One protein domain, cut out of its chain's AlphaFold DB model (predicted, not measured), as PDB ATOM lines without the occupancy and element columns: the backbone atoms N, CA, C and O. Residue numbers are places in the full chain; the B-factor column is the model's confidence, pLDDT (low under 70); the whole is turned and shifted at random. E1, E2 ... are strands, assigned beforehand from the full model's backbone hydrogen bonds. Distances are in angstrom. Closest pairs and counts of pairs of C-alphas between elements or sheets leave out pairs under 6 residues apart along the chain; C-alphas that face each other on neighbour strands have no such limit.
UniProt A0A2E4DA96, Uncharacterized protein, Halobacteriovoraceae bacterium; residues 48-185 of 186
ATOM      1  N   SER A  48      -6.221-108.285  20.846       61.91
ATOM      2  CA  SER A  48      -7.315-108.973  21.532       61.91
ATOM      3  C   SER A  48      -8.132-108.005  22.376       61.91
ATOM      4  O   SER A  48      -7.622-107.010  22.900       61.91
ATOM      5  N   VAL A  49      -9.426-108.291  22.481       66.75
ATOM      6  CA  VAL A  49     -10.367-107.574  23.334       66.75
ATOM      7  C   VAL A  49     -10.942-108.550  24.327       66.75
ATOM      8  O   VAL A  49     -11.574-109.536  23.965       66.75
ATOM      9  N   THR A  50     -10.704-108.257  25.597       65.44
ATOM     10  CA  THR A  50     -11.353-108.946  26.700       65.44
ATOM     11  C   THR A  50     -12.569-108.138  27.114       65.44
ATOM     12  O   THR A  50     -12.448-106.952  27.425       65.44
ATOM     13  N   LEU A  51     -13.725-108.788  27.121       65.81
ATOM     14  CA  LEU A  51     -14.978-108.222  27.593       65.81
ATOM     15  C   LEU A  51     -15.315-108.869  28.915       65.81
ATOM     16  O   LEU A  51     -15.447-110.091  28.997       65.81
ATOM     17  N   ASP A  52     -15.410-108.032  29.937       66.38
ATOM     18  CA  ASP A  52     -15.623-108.437  31.313       66.38
ATOM     19  C   ASP A  52     -16.979-107.928  31.765       66.38
ATOM     20  O   ASP A  52     -17.214-106.724  31.820       66.38
ATOM     21  N   MET A  53     -17.861-108.855  32.116       66.50
ATOM     22  CA  MET A  53     -19.203-108.540  32.573       66.50
ATOM     23  C   MET A  53     -19.348-108.919  34.038       66.50
ATOM     24  O   MET A  53     -19.113-110.067  34.424       66.50
ATOM     25  N   THR A  54     -19.763-107.950  34.849       65.44
ATOM     26  CA  THR A  54     -20.177-108.185  36.235       65.44
ATOM     27  C   THR A  54     -21.685-108.383  36.254       65.44
ATOM     28  O   THR A  54     -22.409-107.594  35.660       65.44
ATOM     29  N   ILE A  55     -22.153-109.442  36.908       63.78
ATOM     30  CA  ILE A  55     -23.582-109.769  36.977       63.78
ATOM     31  C   ILE A  55     -24.087-109.317  38.336       63.78
ATOM     32  O   ILE A  55     -23.678-109.863  39.366       63.78
ATOM     33  N   GLU A  56     -24.947-108.304  38.338       61.25
ATOM     34  CA  GLU A  56     -25.495-107.738  39.572       61.25
ATOM     35  C   GLU A  56     -26.843-108.370  39.960       61.25
ATOM     36  O   GLU A  56     -27.134-108.485  41.154       61.25
ATOM     37  N   ASP A  57     -27.634-108.847  38.988       62.06
ATOM     38  CA  ASP A  57     -28.922-109.521  39.208       62.06
ATOM     39  C   ASP A  57     -28.997-110.865  38.457       62.06
ATOM     40  O   ASP A  57     -28.861-110.942  37.239       62.06
ATOM     41  N   GLU A  58     -29.266-111.948  39.195       55.38
ATOM     42  CA  GLU A  58     -29.368-113.322  38.674       55.38
ATOM     43  C   GLU A  58     -30.525-113.537  37.678       55.38
ATOM     44  O   GLU A  58     -30.581-114.576  37.014       55.38
ATOM     45  N   ASN A  59     -31.451-112.576  37.577       53.31
ATOM     46  CA  ASN A  59     -32.581-112.603  36.651       53.31
ATOM     47  C   ASN A  59     -32.484-111.554  35.533       53.31
ATOM     48  O   ASN A  59     -33.379-111.512  34.682       53.31
ATOM     49  N   ALA A  60     -31.452-110.707  35.526       55.62
ATOM     50  CA  ALA A  60     -31.271-109.710  34.484       55.62
ATOM     51  C   ALA A  60     -30.630-110.331  33.234       55.62
ATOM     52  O   ALA A  60     -29.731-111.172  33.307       55.62
ATOM     53  N   LEU A  61     -31.125-109.913  32.068       60.47
ATOM     54  CA  LEU A  61     -30.374-110.028  30.824       60.47
ATOM     55  C   LEU A  61     -29.286-108.964  30.884       60.47
ATOM     56  O   LEU A  61     -29.580-107.783  30.713       60.47
ATOM     57  N   GLU A  62     -28.063-109.390  31.168       68.19
ATOM     58  CA  GLU A  62     -26.913-108.494  31.175       68.19
ATOM     59  C   GLU A  62     -26.293-108.477  29.778       68.19
ATOM     60  O   GLU A  62     -26.033-109.528  29.172       68.19
ATOM     61  N   ALA A  63     -26.090-107.268  29.258       70.31
ATOM     62  CA  ALA A  63     -25.476-107.048  27.965       70.31
ATOM     63  C   ALA A  63     -24.382-105.985  28.052       70.31
ATOM     64  O   ALA A  63     -24.549-104.965  28.714       70.31
ATOM     65  N   ASP A  64     -23.275-106.226  27.358       74.56
ATOM     66  CA  ASP A  64     -22.177-105.272  27.198       74.56
ATOM     67  C   ASP A  64     -21.869-105.115  25.709       74.56
ATOM     68  O   ASP A  64     -22.147-106.014  24.908       74.56
ATOM     69  N   SER A  65     -21.338-103.971  25.302       75.88
ATOM     70  CA  SER A  65     -21.093-103.674  23.895       75.88
ATOM     71  C   SER A  65     -19.829-102.863  23.699       75.88
ATOM     72  O   SER A  65     -19.597-101.888  24.410       75.88
ATOM     73  N   VAL A  66     -19.067-103.197  22.660       77.00
ATOM     74  CA  VAL A  66     -17.911-102.401  22.243       77.00
ATOM     75  C   VAL A  66     -18.082-101.900  20.822       77.00
ATOM     76  O   VAL A  66     -18.276-102.678  19.890       77.00
ATOM     77  N   LEU A  67     -18.003-100.577  20.669       78.38
ATOM     78  CA  LEU A  67     -18.093 -99.888  19.388       78.38
ATOM     79  C   LEU A  67     -16.774 -99.979  18.615       78.38
ATOM     80  O   LEU A  67     -15.712 -99.595  19.109       78.38
ATOM     81  N   PHE A  68     -16.851-100.407  17.358       71.56
ATOM     82  CA  PHE A  68     -15.705-100.445  16.461       71.56
ATOM     83  C   PHE A  68     -15.582 -99.141  15.676       71.56
ATOM     84  O   PHE A  68     -16.444 -98.783  14.879       71.56
ATOM     85  N   ASN A  69     -14.464 -98.436  15.855       71.31
ATOM     86  CA  ASN A  69     -14.163 -97.199  15.121       71.31
ATOM     87  C   ASN A  69     -13.480 -97.445  13.764       71.31
ATOM     88  O   ASN A  69     -13.227 -96.504  13.012       71.31
ATOM     89  N   GLY A  70     -13.217 -98.704  13.420       73.38
ATOM     90  CA  GLY A  70     -12.590 -99.119  12.175       73.38
ATOM     91  C   GLY A  70     -13.160-100.440  11.680       73.38
ATOM     92  O   GLY A  70     -13.863-101.141  12.401       73.38
ATOM     93  N   ASN A  71     -12.849-100.737  10.429       82.50
ATOM     94  CA  ASN A  71     -13.123-102.016   9.800       82.50
ATOM     95  C   ASN A  71     -12.116-103.053  10.330       82.50
ATOM     96  O   ASN A  71     -10.914-102.804  10.268       82.50
ATOM     97  N   ALA A  72     -12.591-104.194  10.829       84.75
ATOM     98  CA  ALA A  72     -11.748-105.296  11.293       84.75
ATOM     99  C   ALA A  72     -12.324-106.670  10.913       84.75
ATOM    100  O   ALA A  72     -13.488-106.788  10.527       84.75
ATOM    101  N   TRP A  73     -11.513-107.712  11.063       84.94
ATOM    102  CA  TRP A  73     -11.972-109.096  11.116       84.94
ATOM    103  C   TRP A  73     -11.981-109.557  12.574       84.94
ATOM    104  O   TRP A  73     -11.048-109.284  13.328       84.94
ATOM    105  N   ILE A  74     -13.043-110.242  12.986       86.69
ATOM    106  CA  ILE A  74     -13.170-110.816  14.329       86.69
ATOM    107  C   ILE A  74     -13.105-112.324  14.207       86.69
ATOM    108  O   ILE A  74     -13.894-112.917  13.470       86.69
ATOM    109  N   VAL A  75     -12.194-112.952  14.940       88.31
ATOM    110  CA  VAL A  75     -12.158-114.410  15.025       88.31
ATOM    111  C   VAL A  75     -13.284-114.858  15.949       88.31
ATOM    112  O   VAL A  75     -13.385-114.413  17.094       88.31
ATOM    113  N   ILE A  76     -14.144-115.743  15.455       90.62
ATOM    114  CA  ILE A  76     -15.208-116.348  16.255       90.62
ATOM    115  C   ILE A  76     -14.543-117.195  17.351       90.62
ATOM    116  O   ILE A  76     -13.815-118.134  17.009       90.62
ATOM    117  N   PRO A  77     -14.762-116.885  18.642       88.38
ATOM    118  CA  PRO A  77     -14.012-117.502  19.731       88.38
ATOM    119  C   PRO A  77     -14.340-118.985  19.878       88.38
ATOM    120  O   PRO A  77     -15.445-119.442  19.558       88.38
ATOM    121  N   GLU A  78     -13.396-119.746  20.424       89.19
ATOM    122  CA  GLU A  78     -13.696-121.099  20.865       89.19
ATOM    123  C   GLU A  78     -14.589-121.043  22.114       89.19
ATOM    124  O   GLU A  78     -14.478-120.131  22.935       89.19
ATOM    125  N   PRO A  79     -15.467-122.037  22.344       85.25
ATOM    126  CA  PRO A  79     -16.323-122.046  23.532       85.25
ATOM    127  C   PRO A  79     -15.553-121.972  24.856       85.25
ATOM    128  O   PRO A  79     -16.105-121.524  25.856       85.25
ATOM    129  N   ALA A  80     -14.301-122.440  24.864       78.19
ATOM    130  CA  ALA A  80     -13.427-122.406  26.029       78.19
ATOM    131  C   ALA A  80     -12.931-120.992  26.376       78.19
ATOM    132  O   ALA A  80     -12.538-120.777  27.520       78.19
ATOM    133  N   ASP A  81     -12.986-120.047  25.435       81.12
ATOM    134  CA  ASP A  81     -12.548-118.660  25.633       81.12
ATOM    135  C   ASP A  81     -13.627-117.807  26.328       81.12
ATOM    136  O   ASP A  81     -13.368-116.679  26.747       81.12
ATOM    137  N   ILE A  82     -14.840-118.353  26.494       79.25
ATOM    138  CA  ILE A  82     -15.967-117.719  27.190       79.25
ATOM    139  C   ILE A  82     -16.095-118.342  28.582       79.25
ATOM    140  O   ILE A  82     -16.762-119.363  28.775       79.25
ATOM    141  N   MET A  83     -15.457-117.732  29.578       73.62
ATOM    142  CA  MET A  83     -15.266-118.325  30.901       73.62
ATOM    143  C   MET A  83     -15.983-117.567  32.021       73.62
ATOM    144  O   MET A  83     -16.121-116.346  32.005       73.62
ATOM    145  N   VAL A  84     -16.367-118.307  33.066       68.06
ATOM    146  CA  VAL A  84     -16.786-117.731  34.350       68.06
ATOM    147  C   VAL A  84     -15.544-117.359  35.149       68.06
ATOM    148  O   VAL A  84     -14.767-118.238  35.521       68.06
ATOM    149  N   LYS A  85     -15.362-116.065  35.432       68.50
ATOM    150  CA  LYS A  85     -14.273-115.568  36.285       68.50
ATOM    151  C   LYS A  85     -14.596-115.735  37.763       68.50
ATOM    152  O   LYS A  85     -13.722-116.109  38.546       68.50
ATOM    153  N   SER A  86     -15.848-115.493  38.151       63.12
ATOM    154  CA  SER A  86     -16.300-115.708  39.522       63.12
ATOM    155  C   SER A  86     -17.767-116.136  39.596       63.12
ATOM    156  O   SER A  86     -18.626-115.671  38.845       63.12
ATOM    157  N   GLY A  87     -18.037-117.062  40.517       66.56
ATOM    158  CA  GLY A  87     -19.353-117.652  40.719       66.56
ATOM    159  C   GLY A  87     -19.502-119.087  40.206       66.56
ATOM    160  O   GLY A  87     -18.526-119.731  39.823       66.56
ATOM    161  N   SER A  88     -20.710-119.647  40.281       66.75
ATOM    162  CA  SER A  88     -20.980-121.050  39.899       66.75
ATOM    163  C   SER A  88     -22.391-121.261  39.330       66.75
ATOM    164  O   SER A  88     -23.182-122.010  39.910       66.75
ATOM    165  N   PRO A  89     -22.753-120.603  38.210       70.94
ATOM    166  CA  PRO A  89     -24.028-120.870  37.548       70.94
ATOM    167  C   PRO A  89     -24.096-122.334  37.102       70.94
ATOM    168  O   PRO A  89     -23.117-122.868  36.575       70.94
ATOM    169  N   MET A  90     -25.253-122.982  37.274       72.19
ATOM    170  CA  MET A  90     -25.438-124.353  36.776       72.19
ATOM    171  C   MET A  90     -25.450-124.402  35.248       72.19
ATOM    172  O   MET A  90     -24.938-125.349  34.658       72.19
ATOM    173  N   HIS A  91     -26.032-123.390  34.608       80.94
ATOM    174  CA  HIS A  91     -26.145-123.287  33.160       80.94
ATOM    175  C   HIS A  91     -26.179-121.815  32.752       80.94
ATOM    176  O   HIS A  91     -26.903-121.026  33.360       80.94
ATOM    177  N   TYR A  92     -25.444-121.460  31.703       81.31
ATOM    178  CA  TYR A  92     -25.600-120.171  31.039       81.31
ATOM    179  C   TYR A  92     -25.494-120.321  29.525       81.31
ATOM    180  O   TYR A  92     -24.892-121.268  29.007       81.31
ATOM    181  N   ARG A  93     -26.105-119.369  28.825       86.81
ATOM    182  CA  ARG A  93     -25.944-119.149  27.395       86.81
ATOM    183  C   ARG A  93     -25.305-117.792  27.168       86.81
ATOM    184  O   ARG A  93     -25.567-116.857  27.919       86.81
ATOM    185  N   THR A  94     -24.505-117.706  26.122       86.75
ATOM    186  CA  THR A  94     -23.878-116.463  25.683       86.75
ATOM    187  C   THR A  94     -24.214-116.258  24.224       86.75
ATOM    188  O   THR A  94     -24.130-117.203  23.436       86.75
ATOM    189  N   ARG A  95     -24.585-115.036  23.862       90.44
ATOM    190  CA  ARG A  95     -24.729-114.609  22.475       90.44
ATOM    191  C   ARG A  95     -23.753-113.486  22.200       90.44
ATOM    192  O   ARG A  95     -23.667-112.535  22.971       90.44
ATOM    193  N   ILE A  96     -23.024-113.624  21.103       90.12
ATOM    194  CA  ILE A  96     -22.125-112.598  20.587       90.12
ATOM    195  C   ILE A  96     -22.750-112.092  19.300       90.12
ATOM    196  O   ILE A  96     -22.793-112.839  18.326       90.12
ATOM    197  N   TYR A  97     -23.270-110.873  19.320       91.12
ATOM    198  CA  TYR A  97     -23.847-110.196  18.167       91.12
ATOM    199  C   TYR A  97     -22.765-109.384  17.471       91.12
ATOM    200  O   TYR A  97     -22.111-108.546  18.095       91.12
ATOM    201  N   PHE A  98     -22.615-109.612  16.176       89.88
ATOM    202  CA  PHE A  98     -21.684-108.913  15.303       89.88
ATOM    203  C   PHE A  98     -22.419-107.824  14.530       89.88
ATOM    204  O   PHE A  98     -23.601-107.959  14.215       89.88
ATOM    205  N   ASN A  99     -21.711-106.742  14.209       88.44
ATOM    206  CA  ASN A  99     -22.269-105.580  13.515       88.44
ATOM    207  C   ASN A  99     -23.567-105.013  14.131       88.44
ATOM    208  O   ASN A  99     -24.411-104.450  13.427       88.44
ATOM    209  N   SER A 100     -23.710-105.127  15.453       85.88
ATOM    210  CA  SER A 100     -24.902-104.718  16.190       85.88
ATOM    211  C   SER A 100     -25.038-103.195  16.254       85.88
ATOM    212  O   SER A 100     -24.042-102.461  16.310       85.88
ATOM    213  N   THR A 101     -26.272-102.694  16.260       79.81
ATOM    214  CA  THR A 101     -26.551-101.292  16.596       79.81
ATOM    215  C   THR A 101     -26.678-101.128  18.111       79.81
ATOM    216  O   THR A 101     -27.306-101.954  18.762       79.81
ATOM    217  N   GLU A 102     -26.091-100.062  18.673       60.09
ATOM    218  CA  GLU A 102     -26.044 -99.820  20.134       60.09
ATOM    219  C   GLU A 102     -27.428 -99.827  20.803       60.09
ATOM    220  O   GLU A 102     -27.562-100.248  21.950       60.09
ATOM    221  N   GLU A 103     -28.475 -99.421  20.081       58.09
ATOM    222  CA  GLU A 103     -29.852 -99.644  20.508       58.09
ATOM    223  C   GLU A 103     -30.364-100.958  19.896       58.09
ATOM    224  O   GLU A 103     -30.417-101.063  18.662       58.09
ATOM    225  N   PRO A 104     -30.774-101.958  20.705       51.59
ATOM    226  CA  PRO A 104     -31.482-103.110  20.175       51.59
ATOM    227  C   PRO A 104     -32.755-102.589  19.517       51.59
ATOM    228  O   PRO A 104     -33.653-102.067  20.182       51.59
ATOM    229  N   SER A 105     -32.834-102.689  18.190       47.97
ATOM    230  CA  SER A 105     -34.067-102.360  17.492       47.97
ATOM    231  C   SER A 105     -35.169-103.247  18.069       47.97
ATOM    232  O   SER A 105     -35.048-104.472  18.040       47.97
ATOM    233  N   VAL A 106     -36.242-102.636  18.577       48.12
ATOM    234  CA  VAL A 106     -37.446-103.333  19.075       48.12
ATOM    235  C   VAL A 106     -38.020-104.295  18.016       48.12
ATOM    236  O   VAL A 106     -38.727-105.238  18.356       48.12
ATOM    237  N   ASP A 107     -37.642-104.100  16.751       46.97
ATOM    238  CA  ASP A 107     -37.994-104.926  15.596       46.97
ATOM    239  C   ASP A 107     -37.141-106.199  15.403       46.97
ATOM    240  O   ASP A 107     -37.265-106.840  14.368       46.97
ATOM    241  N   GLY A 108     -36.310-106.614  16.372       49.56
ATOM    242  CA  GLY A 108     -35.604-107.905  16.286       49.56
ATOM    243  C   GLY A 108     -34.637-107.975  15.102       49.56
ATOM    244  O   GLY A 108     -34.619-108.959  14.371       49.56
ATOM    245  N   GLY A 109     -33.894-106.885  14.892       52.59
ATOM    246  CA  GLY A 109     -33.059-106.661  13.723       52.59
ATOM    247  C   GLY A 109     -32.102-107.807  13.398       52.59
ATOM    248  O   GLY A 109     -31.646-108.533  14.277       52.59
ATOM    249  N   TYR A 110     -31.808-107.879  12.099       64.19
ATOM    250  CA  TYR A 110     -30.967-108.785  11.303       64.19
ATOM    251  C   TYR A 110     -29.505-108.941  11.769       64.19
ATOM    252  O   TYR A 110     -28.585-109.050  10.966       64.19
ATOM    253  N   GLU A 111     -29.251-108.863  13.065       84.06
ATOM    254  CA  GLU A 111     -27.918-108.952  13.630       84.06
ATOM    255  C   GLU A 111     -27.467-110.408  13.578       84.06
ATOM    256  O   GLU A 111     -28.110-111.300  14.141       84.06
ATOM    257  N   THR A 112     -26.337-110.657  12.918       91.44
ATOM    258  CA  THR A 112     -25.700-111.963  13.004       91.44
ATOM    259  C   THR A 112     -25.229-112.187  14.435       91.44
ATOM    260  O   THR A 112     -24.496-111.363  14.981       91.44
ATOM    261  N   PHE A 113     -25.587-113.316  15.039       93.44
ATOM    262  CA  PHE A 113     -25.091-113.676  16.361       93.44
ATOM    263  C   PHE A 113     -24.614-115.114  16.435       93.44
ATOM    264  O   PHE A 113     -25.181-116.002  15.810       93.44
ATOM    265  N   CYS A 114     -23.597-115.369  17.249       94.38
ATOM    266  CA  CYS A 114     -23.148-116.717  17.571       94.38
ATOM    267  C   CYS A 114     -23.578-117.091  18.991       94.38
ATOM    268  O   CYS A 114     -23.367-116.318  19.927       94.38
ATOM    269  N   GLU A 115     -24.189-118.267  19.150       94.12
ATOM    270  CA  GLU A 115     -24.682-118.766  20.436       94.12
ATOM    271  C   GLU A 115     -23.763-119.851  21.007       94.12
ATOM    272  O   GLU A 115     -23.354-120.805  20.336       94.12
ATOM    273  N   TYR A 116     -23.498-119.724  22.302       92.62
ATOM    274  CA  TYR A 116     -22.710-120.637  23.111       92.62
ATOM    275  C   TYR A 116     -23.528-121.047  24.333       92.62
ATOM    276  O   TYR A 116     -24.399-120.314  24.803       92.62
ATOM    277  N   SER A 117     -23.232-122.217  24.886       89.94
ATOM    278  CA  SER A 117     -23.764-122.627  26.185       89.94
ATOM    279  C   SER A 117     -22.701-123.314  27.011       89.94
ATOM    280  O   SER A 117     -21.913-124.087  26.464       89.94
ATOM    281  N   ALA A 118     -22.770-123.151  28.324       86.62
ATOM    282  CA  ALA A 118     -21.962-123.919  29.251       86.62
ATOM    283  C   ALA A 118     -22.833-124.525  30.350       86.62
ATOM    284  O   ALA A 118     -23.655-123.841  30.960       86.62
ATOM    285  N   LEU A 119     -22.634-125.817  30.607       85.44
ATOM    286  CA  LEU A 119     -23.321-126.567  31.656       85.44
ATOM    287  C   LEU A 119     -22.305-127.046  32.692       85.44
ATOM    288  O   LEU A 119     -21.332-127.715  32.337       85.44
ATOM    289  N   ALA A 120     -22.538-126.737  33.963       81.62
ATOM    290  CA  ALA A 120     -21.697-127.207  35.051       81.62
ATOM    291  C   ALA A 120     -21.814-128.736  35.219       81.62
ATOM    292  O   ALA A 120     -22.910-129.296  35.237       81.62
ATOM    293  N   SER A 121     -20.677-129.413  35.375       81.31
ATOM    294  CA  SER A 121     -20.556-130.848  35.646       81.31
ATOM    295  C   SER A 121     -19.363-131.082  36.568       81.31
ATOM    296  O   SER A 121     -18.229-130.793  36.199       81.31
ATOM    297  N   ASP A 122     -19.605-131.600  37.774       77.88
ATOM    298  CA  ASP A 122     -18.561-131.988  38.738       77.88
ATOM    299  C   ASP A 122     -17.468-130.921  38.978       77.88
ATOM    300  O   ASP A 122     -16.280-131.225  39.039       77.88
ATOM    301  N   SER A 123     -17.864-129.654  39.162       72.25
ATOM    302  CA  SER A 123     -16.965-128.485  39.339       72.25
ATOM    303  C   SER A 123     -16.200-128.039  38.084       72.25
ATOM    304  O   SER A 123     -15.309-127.196  38.171       72.25
ATOM    305  N   THR A 124     -16.544-128.584  36.921       80.06
ATOM    306  CA  THR A 124     -16.073-128.130  35.605       80.06
ATOM    307  C   THR A 124     -17.246-127.635  34.769       80.06
ATOM    308  O   THR A 124     -18.402-127.828  35.144       80.06
ATOM    309  N   TYR A 125     -16.961-127.004  33.635       81.88
ATOM    310  CA  TYR A 125     -17.974-126.596  32.669       81.88
ATOM    311  C   TYR A 125     -17.803-127.375  31.370       81.88
ATOM    312  O   TYR A 125     -16.702-127.498  30.835       81.88
ATOM    313  N   ASN A 126     -18.919-127.878  30.854       87.38
ATOM    314  CA  ASN A 126     -19.019-128.407  29.505       87.38
ATOM    315  C   ASN A 126     -19.461-127.271  28.584       87.38
ATOM    316  O   ASN A 126     -20.647-126.935  28.540       87.38
ATOM    317  N   TYR A 127     -18.500-126.679  27.883       88.00
ATOM    318  CA  TYR A 127     -18.730-125.605  26.922       88.00
ATOM    319  C   TYR A 127     -19.130-126.174  25.561       88.00
ATOM    320  O   TYR A 127     -18.601-127.195  25.120       88.00
ATOM    321  N   SER A 128     -20.057-125.512  24.873       91.00
ATOM    322  CA  SER A 128     -20.446-125.890  23.517       91.00
ATOM    323  C   SER A 128     -20.843-124.685  22.678       91.00
ATOM    324  O   SER A 128     -21.623-123.850  23.134       91.00
ATOM    325  N   PHE A 129     -20.381-124.676  21.432       94.06
ATOM    326  CA  PHE A 129     -20.884-123.819  20.366       94.06
ATOM    327  C   PHE A 129     -22.204-124.382  19.825       94.06
ATOM    328  O   PHE A 129     -22.307-125.592  19.598       94.06
ATOM    329  N   LYS A 130     -23.221-123.537  19.642       95.50
ATOM    330  CA  LYS A 130     -24.524-123.941  19.086       95.50
ATOM    331  C   LYS A 130     -24.657-123.622  17.605       95.50
ATOM    332  O   LYS A 130     -25.290-124.394  16.889       95.50
ATOM    333  N   GLY A 131     -24.025-122.545  17.157       95.50
ATOM    334  CA  GLY A 131     -24.099-122.062  15.787       95.50
ATOM    335  C   GLY A 131     -24.016-120.544  15.741       95.50
ATOM    336  O   GLY A 131     -24.090-119.885  16.781       95.50
ATOM    337  N   CYS A 132     -23.893-120.007  14.533       95.31
ATOM    338  CA  CYS A 132     -24.173-118.602  14.270       95.31
ATOM    339  C   CYS A 132     -25.460-118.487  13.468       95.31
ATOM    340  O   CYS A 132     -25.775-119.379  12.682       95.31
ATOM    341  N   TYR A 133     -26.192-117.408  13.689       94.44
ATOM    342  CA  TYR A 133     -27.552-117.244  13.222       94.44
ATOM    343  C   TYR A 133     -27.799-115.824  12.730       94.44
ATOM    344  O   TYR A 133     -27.212-114.880  13.253       94.44
ATOM    345  N   GLU A 134     -28.684-115.688  11.752       91.25
ATOM    346  CA  GLU A 134     -29.187-114.421  11.213       91.25
ATOM    347  C   GLU A 134     -30.577-114.680  10.621       91.25
ATOM    348  O   GLU A 134     -30.818-115.759  10.092       91.25
ATOM    349  N   ASP A 135     -31.497-113.724  10.715       88.62
ATOM    350  CA  ASP A 135     -32.794-113.801  10.031       88.62
ATOM    351  C   ASP A 135     -32.623-113.358   8.564       88.62
ATOM    352  O   ASP A 135     -32.716-112.171   8.239       88.62
ATOM    353  N   VAL A 136     -32.266-114.303   7.686       87.00
ATOM    354  CA  VAL A 136     -31.875-114.012   6.294       87.00
ATOM    355  C   VAL A 136     -33.094-113.706   5.422       87.00
ATOM    356  O   VAL A 136     -33.001-112.900   4.488       87.00
ATOM    357  N   ASP A 137     -34.232-114.346   5.695       86.31
ATOM    358  CA  ASP A 137     -35.466-114.191   4.923       86.31
ATOM    359  C   ASP A 137     -36.497-113.239   5.554       86.31
ATOM    360  O   ASP A 137     -37.499-112.910   4.907       86.31
ATOM    361  N   GLN A 138     -36.172-112.678   6.722       85.44
ATOM    362  CA  GLN A 138     -36.945-111.667   7.444       85.44
ATOM    363  C   GLN A 138     -38.285-112.196   7.966       85.44
ATOM    364  O   GLN A 138     -39.272-111.451   8.022       85.44
ATOM    365  N   ASP A 139     -38.349-113.483   8.309       85.94
ATOM    366  CA  ASP A 139     -39.547-114.120   8.853       85.94
ATOM    367  C   ASP A 139     -39.644-114.034  10.391       85.94
ATOM    368  O   ASP A 139     -40.667-114.412  10.978       85.94
ATOM    369  N   GLY A 140     -38.619-113.469  11.040       85.56
ATOM    370  CA  GLY A 140     -38.480-113.358  12.490       85.56
ATOM    371  C   GLY A 140     -37.843-114.586  13.149       85.56
ATOM    372  O   GLY A 140     -37.734-114.631  14.380       85.56
ATOM    373  N   THR A 141     -37.434-115.588  12.371       87.12
ATOM    374  CA  THR A 141     -36.772-116.810  12.827       87.12
ATOM    375  C   THR A 141     -35.311-116.791  12.389       87.12
ATOM    376  O   THR A 141     -35.020-116.733  11.202       87.12
ATOM    377  N   PRO A 142     -34.353-116.904  13.321       89.75
ATOM    378  CA  PRO A 142     -32.952-116.969  12.936       89.75
ATOM    379  C   PRO A 142     -32.619-118.263  12.172       89.75
ATOM    380  O   PRO A 142     -32.848-119.368  12.676       89.75
ATOM    381  N   ASP A 143     -31.999-118.123  11.002       91.81
ATOM    382  CA  ASP A 143     -31.446-119.211  10.198       91.81
ATOM    383  C   ASP A 143     -30.032-119.570  10.645       91.81
ATOM    384  O   ASP A 143     -29.240-118.708  11.014       91.81
ATOM    385  N   LEU A 144     -29.673-120.853  10.562       95.25
ATOM    386  CA  LEU A 144     -28.311-121.304  10.851       95.25
ATOM    387  C   LEU A 144     -27.349-120.927   9.714       95.25
ATOM    388  O   LEU A 144     -27.519-121.344   8.567       95.25
ATOM    389  N   LEU A 145     -26.271-120.232  10.063       93.69
ATOM    390  CA  LEU A 145     -25.179-119.866   9.168       93.69
ATOM    391  C   LEU A 145     -24.057-120.914   9.165       93.69
ATOM    392  O   LEU A 145     -23.936-121.750  10.058       93.69
ATOM    393  N   SER A 146     -23.183-120.842   8.157       94.00
ATOM    394  CA  SER A 146     -22.038-121.761   7.991       94.00
ATOM    395  C   SER A 146     -20.765-121.330   8.735       94.00
ATOM    396  O   SER A 146     -19.680-121.807   8.409       94.00
ATOM    397  N   TYR A 147     -20.881-120.431   9.713       92.75
ATOM    398  CA  TYR A 147     -19.755-119.984  10.530       92.75
ATOM    399  C   TYR A 147     -19.461-120.962  11.677       92.75
ATOM    400  O   TYR A 147     -20.372-121.539  12.275       92.75
ATOM    401  N   SER A 148     -18.180-121.120  12.007       93.44
ATOM    402  CA  SER A 148     -17.702-121.920  13.138       93.44
ATOM    403  C   SER A 148     -16.612-121.179  13.917       93.44
ATOM    404  O   SER A 148     -16.011-120.255  13.364       93.44
ATOM    405  N   PRO A 149     -16.297-121.602  15.155       93.12
ATOM    406  CA  PRO A 149     -15.121-121.118  15.871       93.12
ATOM    407  C   PRO A 149     -13.847-121.172  15.018       93.12
ATOM    408  O   PRO A 149     -13.692-122.061  14.169       93.12
ATOM    409  N   GLY A 150     -12.981-120.175  15.197       89.69
ATOM    410  CA  GLY A 150     -11.754-119.971  14.427       89.69
ATOM    411  C   GLY A 150     -11.946-119.363  13.030       89.69
ATOM    412  O   GLY A 150     -10.955-119.062  12.370       89.69
ATOM    413  N   MET A 151     -13.184-119.181  12.556       92.69
ATOM    414  CA  MET A 151     -13.453-118.419  11.331       92.69
ATOM    415  C   MET A 151     -13.472-116.915  11.608       92.69
ATOM    416  O   MET A 151     -13.805-116.485  12.710       92.69
ATOM    417  N   GLU A 152     -13.158-116.125  10.586       89.06
ATOM    418  CA  GLU A 152     -13.210-114.665  10.644       89.06
ATOM    419  C   GLU A 152     -14.592-114.148  10.222       89.06
ATOM    420  O   GLU A 152     -15.166-114.596   9.224       89.06
ATOM    421  N   PHE A 153     -15.110-113.176  10.970       89.69
ATOM    422  CA  PHE A 153     -16.337-112.446  10.679       89.69
ATOM    423  C   PHE A 153     -16.015-110.963  10.422       89.69
ATOM    424  O   PHE A 153     -15.266-110.370  11.203       89.69
ATOM    425  N   PRO A 154     -16.545-110.339   9.354       89.12
ATOM    426  CA  PRO A 154     -16.254-108.939   9.058       89.12
ATOM    427  C   PRO A 154     -17.006-108.010  10.018       89.12
ATOM    428  O   PRO A 154     -18.235-108.043  10.088       89.12
ATOM    429  N   GLN A 155     -16.276-107.141  10.715       86.62
ATOM    430  CA  GLN A 155     -16.827-106.106  11.588       86.62
ATOM    431  C   GLN A 155     -16.683-104.727  10.935       86.62
ATOM    432  O   GLN A 155     -15.583-104.277  10.600       86.62
ATOM    433  N   GLU A 156     -17.809-104.049  10.757       84.38
ATOM    434  CA  GLU A 156     -17.912-102.748  10.110       84.38
ATOM    435  C   GLU A 156     -17.649-101.597  11.089       84.38
ATOM    436  O   GLU A 156     -18.072-101.606  12.249       84.38
ATOM    437  N   SER A 157     -16.996-100.550  10.586       82.12
ATOM    438  CA  SER A 157     -16.834 -99.286  11.303       82.12
ATOM    439  C   SER A 157     -18.191 -98.667  11.666       82.12
ATOM    440  O   SER A 157     -19.113 -98.606  10.852       82.12
ATOM    441  N   GLY A 158     -18.304 -98.170  12.897       79.88
ATOM    442  CA  GLY A 158     -19.525 -97.583  13.448       79.88
ATOM    443  C   GLY A 158     -20.550 -98.610  13.927       79.88
ATOM    444  O   GLY A 158     -21.651 -98.222  14.316       79.88
ATOM    445  N   LYS A 159     -20.215 -99.906  13.903       85.00
ATOM    446  CA  LYS A 159     -21.030-100.969  14.489       85.00
ATOM    447  C   LYS A 159     -20.418-101.481  15.781       85.00
ATOM    448  O   LYS A 159     -19.205-101.420  15.983       85.00
ATOM    449  N   SER A 160     -21.267-102.004  16.650       82.31
ATOM    450  CA  SER A 160     -20.850-102.593  17.913       82.31
ATOM    451  C   SER A 160     -20.735-104.110  17.812       82.31
ATOM    452  O   SER A 160     -21.341-104.757  16.955       82.31
ATOM    453  N   LEU A 161     -19.927-104.666  18.696       83.00
ATOM    454  CA  LEU A 161     -19.941-106.070  19.048       83.00
ATOM    455  C   LEU A 161     -20.631-106.167  20.403       83.00
ATOM    456  O   LEU A 161     -20.156-105.560  21.364       83.00
ATOM    457  N   ARG A 162     -21.762-106.869  20.473       84.19
ATOM    458  CA  ARG A 162     -22.583-106.946  21.688       84.19
ATOM    459  C   ARG A 162     -22.548-108.348  22.267       84.19
ATOM    460  O   ARG A 162     -22.724-109.335  21.561       84.19
ATOM    461  N   PHE A 163     -22.370-108.418  23.570       82.31
ATOM    462  CA  PHE A 163     -22.365-109.631  24.360       82.31
ATOM    463  C   PHE A 163     -23.628-109.669  25.185       82.31
ATOM    464  O   PHE A 163     -23.920-108.711  25.884       82.31
ATOM    465  N   GLU A 164     -24.362-110.768  25.115       82.62
ATOM    466  CA  GLU A 164     -25.529-111.016  25.952       82.62
ATOM    467  C   GLU A 164     -25.318-112.325  26.703       82.62
ATOM    468  O   GLU A 164     -24.998-113.359  26.101       82.62
ATOM    469  N   PHE A 165     -25.528-112.294  28.014       77.94
ATOM    470  CA  PHE A 165     -25.460-113.477  28.856       77.94
ATOM    471  C   PHE A 165     -26.830-113.789  29.446       77.94
ATOM    472  O   PHE A 165     -27.521-112.935  29.993       77.94
ATOM    473  N   ILE A 166     -27.223-115.054  29.325       78.38
ATOM    474  CA  ILE A 166     -28.540-115.543  29.722       78.38
ATOM    475  C   ILE A 166     -28.345-116.705  30.690       78.38
ATOM    476  O   ILE A 166     -27.926-117.799  30.293       78.38
ATOM    477  N   PHE A 167     -28.683-116.500  31.959       74.81
ATOM    478  CA  PHE A 167     -28.584-117.546  32.972       74.81
ATOM    479  C   PHE A 167     -29.785-118.494  32.941       74.81
ATOM    480  O   PHE A 167     -30.936-118.091  32.779       74.81
ATOM    481  N   GLY A 168     -29.513-119.789  33.103       62.12
ATOM    482  CA  GLY A 168     -30.529-120.751  33.515       62.12
ATOM    483  C   GLY A 168     -30.742-120.660  35.027       62.12
ATOM    484  O   GLY A 168     -29.800-120.364  35.752       62.12
ATOM    485  N   TYR A 169     -31.969-120.924  35.489       54.72
ATOM    486  CA  TYR A 169     -32.392-120.873  36.896       54.72
ATOM    487  C   TYR A 169     -31.285-121.199  37.930       54.72
ATOM    488  O   TYR A 169     -30.628-122.237  37.853       54.72
ATOM    489  N   SER A 170     -31.165-120.326  38.941       53.78
ATOM    490  CA  SER A 170     -30.132-120.273  39.991       53.78
ATOM    491  C   SER A 170     -28.726-119.940  39.471       53.78
ATOM    492  O   SER A 170     -27.950-120.816  39.079       53.78
ATOM    493  N   ALA A 171     -28.374-118.656  39.508       53.38
ATOM    494  CA  ALA A 171     -27.041-118.191  39.165       53.38
ATOM    495  C   ALA A 171     -26.420-117.477  40.366       53.38
ATOM    496  O   ALA A 171     -26.767-116.355  40.694       53.38
ATOM    497  N   GLN A 172     -25.436-118.123  40.996       58.09
ATOM    498  CA  GLN A 172     -24.438-117.415  41.806       58.09
ATOM    499  C   GLN A 172     -23.253-117.014  40.921       58.09
ATOM    500  O   GLN A 172     -22.114-117.254  41.302       58.09
ATOM    501  N   ALA A 173     -23.497-116.549  39.696       54.56
ATOM    502  CA  ALA A 173     -22.457-115.992  38.834       54.56
ATOM    503  C   ALA A 173     -22.275-114.517  39.205       54.56
ATOM    504  O   ALA A 173     -23.274-113.812  39.276       54.56
ATOM    505  N   SER A 174     -21.045-114.065  39.452       59.03
ATOM    506  CA  SER A 174     -20.762-112.649  39.732       59.03
ATOM    507  C   SER A 174     -19.907-111.992  38.651       59.03
ATOM    508  O   SER A 174     -20.006-110.785  38.473       59.03
ATOM    509  N   GLU A 175     -19.105-112.757  37.902       64.06
ATOM    510  CA  GLU A 175     -18.254-112.204  36.840       64.06
ATOM    511  C   GLU A 175     -18.002-113.223  35.720       64.06
ATOM    512  O   GLU A 175     -17.626-114.376  35.972       64.06
ATOM    513  N   LEU A 176     -18.165-112.782  34.475       63.78
ATOM    514  CA  LEU A 176     -17.878-113.524  33.250       63.78
ATOM    515  C   LEU A 176     -16.875-112.755  32.394       63.78
ATOM    516  O   LEU A 176     -16.796-111.531  32.461       63.78
ATOM    517  N   SER A 177     -16.125-113.486  31.577       65.62
ATOM    518  CA  SER A 177     -15.178-112.906  30.634       65.62
ATOM    519  C   SER A 177     -15.181-113.664  29.323       65.62
ATOM    520  O   SER A 177     -15.237-114.896  29.314       65.62
ATOM    521  N   ALA A 178     -15.106-112.925  28.226       62.31
ATOM    522  CA  ALA A 178     -14.833-113.467  26.909       62.31
ATOM    523  C   ALA A 178     -13.619-112.748  26.326       62.31
ATOM    524  O   ALA A 178     -13.569-111.517  26.319       62.31
ATOM    525  N   GLU A 179     -12.646-113.509  25.837       69.19
ATOM    526  CA  GLU A 179     -11.540-112.962  25.056       69.19
ATOM    527  C   GLU A 179     -11.805-113.183  23.566       69.19
ATOM    528  O   GLU A 179     -12.167-114.276  23.136       69.19
ATOM    529  N   LEU A 180     -11.648-112.120  22.783       67.25
ATOM    530  CA  LEU A 180     -11.837-112.112  21.340       67.25
ATOM    531  C   LEU A 180     -10.566-111.663  20.645       67.25
ATOM    532  O   LEU A 180      -9.976-110.650  21.020       67.25
ATOM    533  N   GLU A 181     -10.190-112.371  19.589       76.56
ATOM    534  CA  GLU A 181      -9.098-111.967  18.712       76.56
ATOM    535  C   GLU A 181      -9.622-111.089  17.565       76.56
ATOM    536  O   GLU A 181     -10.636-111.390  16.929       76.56
ATOM    537  N   ILE A 182      -8.915-109.986  17.316       65.06
ATOM    538  CA  ILE A 182      -9.208-108.981  16.295       65.06
ATOM    539  C   ILE A 182      -8.031-108.922  15.330       65.06
ATOM    540  O   ILE A 182      -6.911-108.574  15.719       65.06
ATOM    541  N   THR A 183      -8.296-109.200  14.058       69.94
ATOM    542  CA  THR A 183      -7.308-109.150  12.980       69.94
ATOM    543  C   THR A 183      -7.573-107.965  12.040       69.94
ATOM    544  O   THR A 183      -8.699-107.486  11.883       69.94
ATOM    545  N   ASP A 184      -6.500-107.427  11.454       62.53
ATOM    546  CA  ASP A 184      -6.545-106.264  10.557       62.53
ATOM    547  C   ASP A 184      -7.362-106.540   9.288       62.53
ATOM    548  O   ASP A 184      -7.134-107.531   8.588       62.53
ATOM    549  N   TRP A 185      -8.241-105.604   8.920       58.16
ATOM    550  CA  TRP A 185      -8.843-105.566   7.589       58.16
ATOM    551  C   TRP A 185      -7.886-104.787   6.668       58.16
ATOM    552  O   TRP A 185      -7.803-103.567   6.764       58.16
TER     553      TRP A 185
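AT A GLANCE: This is residues 48 to 185 of the 186 residues of an uncharacterized protein of Halobacteriovoraceae bacterium (UniProt A0A2E4DA96). What shape is this? Two strongly twisted sheets lie face to face as a sandwich, E2, E9, E5, E6 and E7 in one layer and E1, E3, E4, E8 and E10 in the other. In the second layer the long E10 has E1 along one side and E4, then E3, along the other, with E8 beyond E3. What is it made of? The printed part has 138 residues with ten named strands, E1 to E10 in order along the chain, and no named helix; the class is all strand, and neighbour strands are antiparallel in both sheets. How large is it? It is compact and rounded, with a radius of gyration of the C-alphas of 14.7 A and spans of 40 by 34 by 27 A.

IN THESE COORDINATES: Where is the unbranched sheet? Across it run E2, residues 62 to 67; E9, 160 to 167, 22.6 A long; E5, 91 to 100, 25.2 A; E6, 113 to 121, 26.2 A; and E7, 124 to 134, 30.9 A. Where is the branched one? It holds E1, residues 48 to 54, 19.6 A; E3, 72 to 75; E4, 82 to 87; E8, 152 to 155; and E10, 173 to 184, 33.9 A. Which points anchor them? E1 begins at C-alpha 48, (-7.315, -108.973, 21.532), and E10 ends at C-alpha 184, (-6.545, -106.264, 10.557).

HOW THE PARTS SIT: How is the unbranched sheet paired? E5, E6 and E7 form a meander, each strand the antiparallel neighbour of the one before, with N 94 and O 116 at 2.9 A and N 117 and O 128 at 2.9 A. E9 pairs with E5 through N 95 and O 164, 2.8 A, and with the edge strand E2 through N 163 and O 64, 2.8 A. What lies beside E10? E1 is on one side, N 51 and O 178 at 2.8 A; E4, N 83 and O 177 at 2.9 A, and E3, N 73 and O 183 at 2.9 A, are on the other side. E8 pairs with E3, N 74 and O 153 at 2.9 A. How do the sheets face? Their facing parts are 8.3 A centre to centre, with strands at 36 degrees.

THE WHOLE: Which links are long? E5 to E6, residues 101 to 112, and E7 to E8, residues 135 to 151, are long; the printed part has no cut. Where is confidence low? The mean pLDDT of the printed part is 77.1, and 46 residues are under 70, among them residues 48 to 62 and 168 to 180.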